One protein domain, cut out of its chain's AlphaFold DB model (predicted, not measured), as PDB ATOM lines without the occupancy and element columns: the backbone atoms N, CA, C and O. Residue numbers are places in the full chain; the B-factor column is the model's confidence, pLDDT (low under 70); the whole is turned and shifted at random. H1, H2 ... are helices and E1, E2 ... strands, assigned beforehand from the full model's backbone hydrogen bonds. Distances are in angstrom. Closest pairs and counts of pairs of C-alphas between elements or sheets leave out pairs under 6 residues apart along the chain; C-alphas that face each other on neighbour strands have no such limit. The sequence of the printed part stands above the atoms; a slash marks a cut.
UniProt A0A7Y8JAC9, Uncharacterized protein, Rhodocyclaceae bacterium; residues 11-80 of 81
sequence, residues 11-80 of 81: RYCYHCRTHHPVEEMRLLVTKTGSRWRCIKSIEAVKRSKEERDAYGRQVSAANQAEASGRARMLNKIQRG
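What this domain is: This is residues 11 to 80 of the 81 residues of an uncharacterized protein of Rhodocyclaceae bacterium (UniProt A0A7Y8JAC9). A small head of two strand hairpins, E1 with E2 and E3 with E4, is joined through the short helix H1 to one long helix, H2, which folds back past the head as a long arm, so that the model looks like a hook. E1 is next to E4 in the head, the tip of the second hairpin sticks out with residues 29 to 34, and the far part of the arm sticks out with residues 68 to 80. The printed part has 70 residues, with four named strands and then two named helices in the order E1, E2, E3, E4, H1, H2; its two antiparallel sheets are E1 - E2 and E3 - E4, and its class is mixed, helices and strands. The whole is loose, with a radius of gyration of the C-alphas of 15.0 A, and elongated, spanning 46 by 28 by 24 A.

How they stand to each other: E1, residues 11 to 13, and E2, residues 18 to 21, form a hairpin, antiparallel at 132 degrees; N 11 and O 20 are 2.8 A apart, within hydrogen-bond range. E3, residues 25 to 30, and E4, residues 33 to 38, form a second hairpin, antiparallel at 152 degrees, with N 28 and O 35 within hydrogen-bond range at 2.8 A. E2 and E3 meet only through their link. The closest C-alphas of E1 and E4 are those of Cys 13 and Arg 37, 4.5 A apart. H1, residues 39 to 46, follows E4 directly; the closest C-alphas of H1 and E3 are those of Ile 39 and Met 25, 5.6 A apart. H2, residues 49 to 78, touches H1 with residues 51 to 55 alone, the closest C-alphas being those of Arg 52 and Ala 44, 5.4 A apart. H1 and H2 form a helical hairpin, opposite ways at a steep tilt of 43 degrees. H2 is apart from E1, E2, E3 and E4. In H2 every O i to N i+4 pair is within hydrogen-bond range; in H1 2 of 4 are, beside 4 of 5 O i to N i+3 pairs.

Where its parts are: E1 begins at C-alpha 11, (27.850, 48.123, 7.942). E3 is 15.8 A long and E4 16.7 A from first to last C-alpha. H1, 11.1 A long, begins at C-alpha 39, (33.612, 42.478, -1.015). H2, 42.4 A long, ends at C-alpha 78, (7.976, 35.148, 24.867).

The domain as a whole: The two C-alphas farthest apart are those of Ser 48 and Gly 80, at 48.5 A. The printed part has no cut, and its five links between named elements are tight. Without the stretches that stand free, the body of 45 residues spans 25 by 22 by 15 A. The mean pLDDT of the printed part is 91.6, and residue 80 alone is under 70.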
ATOM      1  N   ARG A  11      29.088  48.042   8.729       96.12
ATOM      2  CA  ARG A  11      27.850  48.123   7.942       96.12
ATOM      3  C   ARG A  11      27.200  46.752   7.839       96.12
ATOM      4  O   ARG A  11      27.880  45.732   7.775       96.12
ATOM      5  N   TYR A  12      25.874  46.738   7.764       95.44
ATOM      6  CA  TYR A  12      25.108  45.514   7.552       95.44
ATOM      7  C   TYR A  12      25.215  45.029   6.099       95.44
ATOM      8  O   TYR A  12      24.945  45.778   5.157       95.44
ATOM      9  N   CYS A  13      25.584  43.765   5.904       95.94
ATOM     10  CA  CYS A  13      25.628  43.113   4.602       95.94
ATOM     11  C   CYS A  13      24.334  42.356   4.326       95.94
ATOM     12  O   CYS A  13      23.984  41.392   5.006       95.94
ATOM     13  N   TYR A  14      23.670  42.725   3.234       93.94
ATOM     14  CA  TYR A  14      22.413  42.100   2.822       93.94
ATOM     15  C   TYR A  14      22.567  40.656   2.324       93.94
ATOM     16  O   TYR A  14      21.578  39.932   2.250       93.94
ATOM     17  N   HIS A  15      23.779  40.233   1.955       93.75
ATOM     18  CA  HIS A  15      24.035  38.861   1.515       93.75
ATOM     19  C   HIS A  15      24.304  37.927   2.703       93.75
ATOM     20  O   HIS A  15      23.649  36.898   2.847       93.75
ATOM     21  N   CYS A  16      25.223  38.325   3.583       93.00
ATOM     22  CA  CYS A  16      25.642  37.532   4.739       93.00
ATOM     23  C   CYS A  16      24.739  37.711   5.967       93.00
ATOM     24  O   CYS A  16      24.959  37.051   6.970       93.00
ATOM     25  N   ARG A  17      23.773  38.640   5.915       93.69
ATOM     26  CA  ARG A  17      22.860  38.984   7.019       93.69
ATOM     27  C   ARG A  17      23.572  39.278   8.350       93.69
ATOM     28  O   ARG A  17      23.050  38.982   9.420       93.69
ATOM     29  N   THR A  18      24.756  39.880   8.273       93.75
ATOM     30  CA  THR A  18      25.597  40.248   9.420       93.75
ATOM     31  C   THR A  18      26.330  41.566   9.160       93.75
ATOM     32  O   THR A  18      26.286  42.092   8.043       93.75
ATOM     33  N   HIS A  19      26.978  42.119  10.184       94.62
ATOM     34  CA  HIS A  19      27.787  43.333  10.073       94.62
ATOM     35  C   HIS A  19      29.237  42.999   9.713       94.62
ATOM     36  O   HIS A  19      29.804  42.038  10.226       94.62
ATOM     37  N   HIS A  20      29.834  43.815   8.847       94.88
ATOM     38  CA  HIS A  20      31.258  43.755   8.512       94.88
ATOM     39  C   HIS A  20      31.894  45.138   8.651       94.88
ATOM     40  O   HIS A  20      31.163  46.132   8.559       94.88
ATOM     41  N   PRO A  21      33.223  45.215   8.819       96.44
ATOM     42  CA  PRO A  21      33.949  46.477   8.774       96.44
ATOM     43  C   PRO A  21      33.661  47.245   7.479       96.44
ATOM     44  O   PRO A  21      33.490  46.639   6.416       96.44
ATOM     45  N   VAL A  22      33.543  48.570   7.561       94.94
ATOM     46  CA  VAL A  22      33.151  49.409   6.413       94.94
ATOM     47  C   VAL A  22      34.154  49.315   5.254       94.94
ATOM     48  O   VAL A  22      33.757  49.358   4.090       94.94
ATOM     49  N   GLU A  23      35.427  49.088   5.562       95.44
ATOM     50  CA  GLU A  23      36.517  48.853   4.617       95.44
ATOM     51  C   GLU A  23      36.345  47.562   3.798       95.44
ATOM     52  O   GLU A  23      36.757  47.503   2.639       95.44
ATOM     53  N   GLU A  24      35.657  46.554   4.345       95.81
ATOM     54  CA  GLU A  24      35.338  45.302   3.648       95.81
ATOM     55  C   GLU A  24      34.012  45.376   2.871       95.81
ATOM     56  O   GLU A  24      33.522  44.368   2.344       95.81
ATOM     57  N   MET A  25      33.389  46.553   2.812       96.75
ATOM     58  CA  MET A  25      32.021  46.731   2.341       96.75
ATOM     59  C   MET A  25      31.949  47.656   1.129       96.75
ATOM     60  O   MET A  25      32.707  48.612   0.970       96.75
ATOM     61  N   ARG A  26      30.988  47.383   0.245       96.00
ATOM     62  CA  ARG A  26      30.677  48.234  -0.906       96.00
ATOM     63  C   ARG A  26      29.179  48.486  -0.999       96.00
ATOM     64  O   ARG A  26      28.363  47.581  -0.792       96.00
ATOM     65  N   LEU A  27      28.828  49.725  -1.332       95.25
ATOM     66  CA  LEU A  27      27.461  50.117  -1.631       95.25
ATOM     67  C   LEU A  27      27.155  49.778  -3.091       95.25
ATOM     68  O   LEU A  27      27.720  50.368  -4.007       95.25
ATOM     69  N   LEU A  28      26.258  48.820  -3.310       92.69
ATOM     70  CA  LEU A  28      25.759  48.488  -4.638       92.69
ATOM     71  C   LEU A  28      24.518  49.322  -4.912       92.69
ATOM     72  O   LEU A  28      23.471  49.087  -4.305       92.69
ATOM     73  N   VAL A  29      24.634  50.256  -5.847       93.44
ATOM     74  CA  VAL A  29      23.505  51.041  -6.346       93.44
ATOM     75  C   VAL A  29      22.832  50.259  -7.470       93.44
ATOM     76  O   VAL A  29      23.473  49.846  -8.434       93.44
ATOM     77  N   THR A  30      21.536  50.008  -7.328       87.25
ATOM     78  CA  THR A  30      20.698  49.359  -8.343       87.25
ATOM     79  C   THR A  30      19.522  50.261  -8.697       87.25
ATOM     80  O   THR A  30      19.224  51.193  -7.956       87.25
ATOM     81  N   LYS A  31      18.814  49.967  -9.798       90.88
ATOM     82  CA  LYS A  31      17.637  50.749 -10.228       90.88
ATOM     83  C   LYS A  31      16.584  50.932  -9.125       90.88
ATOM     84  O   LYS A  31      15.906  51.946  -9.108       90.88
ATOM     85  N   THR A  32      16.450  49.963  -8.217       90.56
ATOM     86  CA  THR A  32      15.445  49.963  -7.141       90.56
ATOM     87  C   THR A  32      15.986  50.429  -5.788       90.56
ATOM     88  O   THR A  32      15.267  50.381  -4.794       90.56
ATOM     89  N   GLY A  33      17.248  50.862  -5.723       91.94
ATOM     90  CA  GLY A  33      17.862  51.371  -4.499       91.94
ATOM     91  C   GLY A  33      19.274  50.853  -4.259       91.94
ATOM     92  O   GLY A  33      19.846  50.101  -5.056       91.94
ATOM     93  N   SER A  34      19.832  51.260  -3.124       94.25
ATOM     94  CA  SER A  34      21.222  51.003  -2.754       94.25
ATOM     95  C   SER A  34      21.309  49.996  -1.614       94.25
ATOM     96  O   SER A  34      20.600  50.110  -0.616       94.25
ATOM     97  N   ARG A  35      22.190  49.003  -1.746       94.44
ATOM     98  CA  ARG A  35      22.376  47.938  -0.749       94.44
ATOM     99  C   ARG A  35      23.844  47.698  -0.451       94.44
ATOM    100  O   ARG A  35      24.655  47.555  -1.362       94.44
ATOM    101  N   TRP A  36      24.172  47.590   0.826       96.06
ATOM    102  CA  TRP A  36      25.518  47.246   1.264       96.06
ATOM    103  C   TRP A  36      25.762  45.739   1.152       96.06
ATOM    104  O   TRP A  36      24.936  44.918   1.573       96.06
ATOM    105  N   ARG A  37      26.903  45.365   0.573       96.12
ATOM    106  CA  ARG A  37      27.390  43.981   0.523       96.12
ATOM    107  C   ARG A  37      28.891  43.939   0.781       96.12
ATOM    108  O   ARG A  37      29.600  44.875   0.420       96.12
ATOM    109  N   CYS A  38      29.365  42.849   1.377       95.62
ATOM    110  CA  CYS A  38      30.793  42.653   1.591       95.62
ATOM    111  C   CYS A  38      31.497  42.309   0.277       95.62
ATOM    112  O   CYS A  38      30.911  41.648  -0.592       95.62
ATOM    113  N   ILE A  39      32.759  42.720   0.158       95.69
ATOM    114  CA  ILE A  39      33.612  42.478  -1.015       95.69
ATOM    115  C   ILE A  39      33.654  40.982  -1.348       95.69
ATOM    116  O   ILE A  39      33.391  40.616  -2.490       95.69
ATOM    117  N   LYS A  40      33.811  40.114  -0.339       92.88
ATOM    118  CA  LYS A  40      33.796  38.646  -0.490       92.88
ATOM    119  C   LYS A  40      32.569  38.141  -1.257       92.88
ATOM    120  O   LYS A  40      32.700  37.374  -2.204       92.88
ATOM    121  N   SER A  41      31.372  38.614  -0.898       92.69
ATOM    122  CA  SER A  41      30.135  38.210  -1.584       92.69
ATOM    123  C   SER A  41      30.040  38.728  -3.020       92.69
ATOM    124  O   SER A  41      29.415  38.092  -3.862       92.69
ATOM    125  N   ILE A  42      30.645  39.881  -3.305       92.94
ATOM    126  CA  ILE A  42      30.665  40.482  -4.642       92.94
ATOM    127  C   ILE A  42      31.641  39.714  -5.536       92.94
ATOM    128  O   ILE A  42      31.317  39.401  -6.680       92.94
ATOM    129  N   GLU A  43      32.815  39.374  -5.010       92.88
ATOM    130  CA  GLU A  43      33.828  38.588  -5.713       92.88
ATOM    131  C   GLU A  43      33.379  37.152  -5.958       92.88
ATOM    132  O   GLU A  43      33.601  36.641  -7.051       92.88
ATOM    133  N   ALA A  44      32.677  36.526  -5.008       90.06
ATOM    134  CA  ALA A  44      32.130  35.179  -5.177       90.06
ATOM    135  C   ALA A  44      31.203  35.066  -6.402       90.06
ATOM    136  O   ALA A  44      31.152  34.025  -7.052       90.06
ATOM    137  N   VAL A  45      30.505  36.146  -6.776       87.00
ATOM    138  CA  VAL A  45      29.687  36.165  -7.999       87.00
ATOM    139  C   VAL A  45      30.555  36.140  -9.260       87.00
ATOM    140  O   VAL A  45      30.121  35.597 -10.268       87.00
ATOM    141  N   LYS A  46      31.777  36.676  -9.229       88.69
ATOM    142  CA  LYS A  46      32.689  36.682 -10.387       88.69
ATOM    143  C   LYS A  46      33.394  35.341 -10.618       88.69
ATOM    144  O   LYS A  46      33.987  35.158 -11.674       88.69
ATOM    145  N   ARG A  47      33.350  34.431  -9.642       88.44
ATOM    146  CA  ARG A  47      33.992  33.112  -9.716       88.44
ATOM    147  C   ARG A  47      33.194  32.120 -10.562       88.44
ATOM    148  O   ARG A  47      32.088  32.426 -11.022       88.44
ATOM    149  N   SER A  48      33.774  30.933 -10.744       91.81
ATOM    150  CA  SER A  48      33.120  29.787 -11.379       91.81
ATOM    151  C   SER A  48      31.763  29.478 -10.730       91.81
ATOM    152  O   SER A  48      31.493  29.839  -9.578       91.81
ATOM    153  N   LYS A  49      30.876  28.818 -11.483       90.69
ATOM    154  CA  LYS A  49      29.536  28.472 -10.993       90.69
ATOM    155  C   LYS A  49      29.628  27.585  -9.751       90.69
ATOM    156  O   LYS A  49      28.936  27.856  -8.773       90.69
ATOM    157  N   GLU A  50      30.505  26.583  -9.767       91.00
ATOM    158  CA  GLU A  50      30.681  25.677  -8.632       91.00
ATOM    159  C   GLU A  50      31.145  26.403  -7.366       91.00
ATOM    160  O   GLU A  50      30.575  26.182  -6.295       91.00
ATOM    161  N   GLU A  51      32.125  27.307  -7.472       87.81
ATOM    162  CA  GLU A  51      32.597  28.092  -6.324       87.81
ATOM    163  C   GLU A  51      31.515  29.027  -5.784       87.81
ATOM    164  O   GLU A  51      31.343  29.151  -4.568       87.81
ATOM    165  N   ARG A  52      30.757  29.670  -6.680       89.19
ATOM    166  CA  ARG A  52      29.639  30.536  -6.298       89.19
ATOM    167  C   ARG A  52      28.571  29.751  -5.543       89.19
ATOM    168  O   ARG A  52      28.092  30.214  -4.507       89.19
ATOM    169  N   ASP A  53      28.211  28.573  -6.039       91.00
ATOM    170  CA  ASP A  53      27.187  27.728  -5.428       91.00
ATOM    171  C   ASP A  53      27.664  27.158  -4.084       91.00
ATOM    172  O   ASP A  53      26.898  27.128  -3.119       91.00
ATOM    173  N   ALA A  54      28.936  26.759  -3.983       91.06
ATOM    174  CA  ALA A  54      29.539  26.316  -2.728       91.06
ATOM    175  C   ALA A  54      29.518  27.426  -1.666       91.06
ATOM    176  O   ALA A  54      29.049  27.202  -0.545       91.06
ATOM    177  N   TYR A  55      29.934  28.638  -2.039       90.44
ATOM    178  CA  TYR A  55      29.860  29.804  -1.163       90.44
ATOM    179  C   TYR A  55      28.410  30.127  -0.768       90.44
ATOM    180  O   TYR A  55      28.112  30.346   0.406       90.44
ATOM    181  N   GLY A  56      27.473  30.076  -1.720       90.94
ATOM    182  CA  GLY A  56      26.049  30.294  -1.461       90.94
ATOM    183  C   GLY A  56      25.455  29.300  -0.458       90.94
ATOM    184  O   GLY A  56      24.687  29.700   0.425       90.94
ATOM    185  N   ARG A  57      25.844  28.019  -0.536       93.75
ATOM    186  CA  ARG A  57      25.452  26.995   0.447       93.75
ATOM    187  C   ARG A  57      26.023  27.292   1.831       93.75
ATOM    188  O   ARG A  57      25.273  27.244   2.805       93.75
ATOM    189  N   GLN A  58      27.301  27.663   1.915       92.81
ATOM    190  CA  GLN A  58      27.941  28.035   3.179       92.81
ATOM    191  C   GLN A  58      27.230  29.222   3.848       92.81
ATOM    192  O   GLN A  58      26.859  29.142   5.021       92.81
ATOM    193  N   VAL A  59      26.971  30.297   3.096       93.31
ATOM    194  CA  VAL A  59      26.265  31.488   3.602       93.31
ATOM    195  C   VAL A  59      24.843  31.141   4.044       93.31
ATOM    196  O   VAL A  59      24.383  31.596   5.091       93.31
ATOM    197  N   SER A  60      24.138  30.309   3.277       94.19
ATOM    198  CA  SER A  60      22.776  29.888   3.619       94.19
ATOM    199  C   SER A  60      22.732  29.049   4.893       94.19
ATOM    200  O   SER A  60      21.820  29.227   5.701       94.19
ATOM    201  N   ALA A  61      23.702  28.158   5.102       94.19
ATOM    202  CA  ALA A  61      23.807  27.369   6.328       94.19
ATOM    203  C   ALA A  61      24.056  28.268   7.551       94.19
ATOM    204  O   ALA A  61      23.330  28.166   8.541       94.19
ATOM    205  N   ALA A  62      24.999  29.210   7.450       91.50
ATOM    206  CA  ALA A  62      25.280  30.174   8.517       91.50
ATOM    207  C   ALA A  62      24.040  31.022   8.862       91.50
ATOM    208  O   ALA A  62      23.642  31.117  10.022       91.50
ATOM    209  N   ASN A  63      23.361  31.561   7.846       93.00
ATOM    210  CA  ASN A  63      22.152  32.364   8.030       93.00
ATOM    211  C   ASN A  63      21.014  31.586   8.707       93.00
ATOM    212  O   ASN A  63      20.270  32.160   9.505       93.00
ATOM    213  N   GLN A  64      20.857  30.300   8.377       93.25
ATOM    214  CA  GLN A  64      19.840  29.435   8.980       93.25
ATOM    215  C   GLN A  64      20.151  29.116  10.442       93.25
ATOM    216  O   GLN A  64      19.239  29.165  11.271       93.25
ATOM    217  N   ALA A  65      21.414  28.833  10.770       92.19
ATOM    218  CA  ALA A  65      21.842  28.601  12.148       92.19
ATOM    219  C   ALA A  65      21.567  29.836  13.022       92.19
ATOM    220  O   ALA A  65      20.905  29.734  14.056       92.19
ATOM    221  N   GLU A  66      21.958  31.013  12.534       91.00
ATOM    222  CA  GLU A  66      21.731  32.300  13.191       91.00
ATOM    223  C   GLU A  66      20.241  32.621  13.379       91.00
ATOM    224  O   GLU A  66      19.801  33.019  14.460       91.00
ATOM    225  N   ALA A  67      19.430  32.428  12.334       90.06
ATOM    226  CA  ALA A  67      17.986  32.641  12.413       90.06
ATOM    227  C   ALA A  67      17.319  31.682  13.411       90.06
ATOM    228  O   ALA A  67      16.473  32.108  14.197       90.06
ATOM    229  N   SER A  68      17.733  30.414  13.418       91.44
ATOM    230  CA  SER A  68      17.214  29.403  14.343       91.44
ATOM    231  C   SER A  68      17.592  29.715  15.789       91.44
ATOM    232  O   SER A  68      16.749  29.603  16.680       91.44
ATOM    233  N   GLY A  69      18.830  30.153  16.033       90.12
ATOM    234  CA  GLY A  69      19.281  30.604  17.350       90.12
ATOM    235  C   GLY A  69      18.455  31.784  17.866       90.12
ATOM    236  O   GLY A  69      17.931  31.732  18.981       90.12
ATOM    237  N   ARG A  70      18.246  32.805  17.021       89.12
ATOM    238  CA  ARG A  70      17.386  33.954  17.351       89.12
ATOM    239  C   ARG A  70      15.944  33.542  17.629       89.12
ATOM    240  O   ARG A  70      15.384  33.977  18.628       89.12
ATOM    241  N   ALA A  71      15.357  32.680  16.799       89.38
ATOM    242  CA  ALA A  71      13.991  32.197  16.997       89.38
ATOM    243  C   ALA A  71      13.834  31.452  18.331       89.38
ATOM    244  O   ALA A  71      12.867  31.682  19.054       89.38
ATOM    245  N   ARG A  72      14.811  30.612  18.702       90.88
ATOM    246  CA  ARG A  72      14.824  29.923  20.003       90.88
ATOM    247  C   ARG A  72      14.896  30.906  21.171       90.88
ATOM    248  O   ARG A  72      14.148  30.743  22.128       90.88
ATOM    249  N   MET A  73      15.766  31.915  21.098       89.06
ATOM    250  CA  MET A  73      15.875  32.938  22.149       89.06
ATOM    251  C   MET A  73      14.589  33.754  22.287       89.06
ATOM    252  O   MET A  73      14.076  33.901  23.392       89.06
ATOM    253  N   LEU A  74      14.027  34.224  21.172       88.06
ATOM    254  CA  LEU A  74      12.762  34.963  21.175       88.06
ATOM    255  C   LEU A  74      11.625  34.121  21.756       88.06
ATOM    256  O   LEU A  74      10.843  34.630  22.551       88.06
ATOM    257  N   ASN A  75      11.568  32.827  21.431       88.06
ATOM    258  CA  ASN A  75      10.571  31.927  21.999       88.06
ATOM    259  C   ASN A  75      10.716  31.758  23.520       88.06
ATOM    260  O   ASN A  75       9.700  31.691  24.205       88.06
ATOM    261  N   LYS A  76      11.944  31.717  24.057       85.81
ATOM    262  CA  LYS A  76      12.181  31.686  25.512       85.81
ATOM    263  C   LYS A  76      11.684  32.963  26.188       85.81
ATOM    264  O   LYS A  76      10.882  32.876  27.110       85.81
ATOM    265  N   ILE A  77      12.051  34.122  25.634       87.56
ATOM    266  CA  ILE A  77      11.616  35.438  26.129       87.56
ATOM    267  C   ILE A  77      10.083  35.549  26.101       87.56
ATOM    268  O   ILE A  77       9.471  35.950  27.084       87.56
ATOM    269  N   GLN A  78       9.441  35.141  25.001       80.25
ATOM    270  CA  GLN A  78       7.976  35.148  24.867       80.25
ATOM    271  C   GLN A  78       7.272  34.200  25.844       80.25
ATOM    272  O   GLN A  78       6.109  34.415  26.172       80.25
ATOM    273  N   ARG A  79       7.959  33.145  26.294       81.38
ATOM    274  CA  ARG A  79       7.450  32.179  27.274       81.38
ATOM    275  C   ARG A  79       7.749  32.573  28.723       81.38
ATOM    276  O   ARG A  79       7.380  31.817  29.613       81.38
ATOM    277  N   GLY A  80       8.373  33.732  28.958       65.44
ATOM    278  CA  GLY A  80       8.676  34.228  30.302       65.44
ATOM    279  C   GLY A  80       9.710  33.388  31.060       65.44
ATOM    280  O   GLY A  80       9.678  33.378  32.287       65.44
TER     281      GLY A  80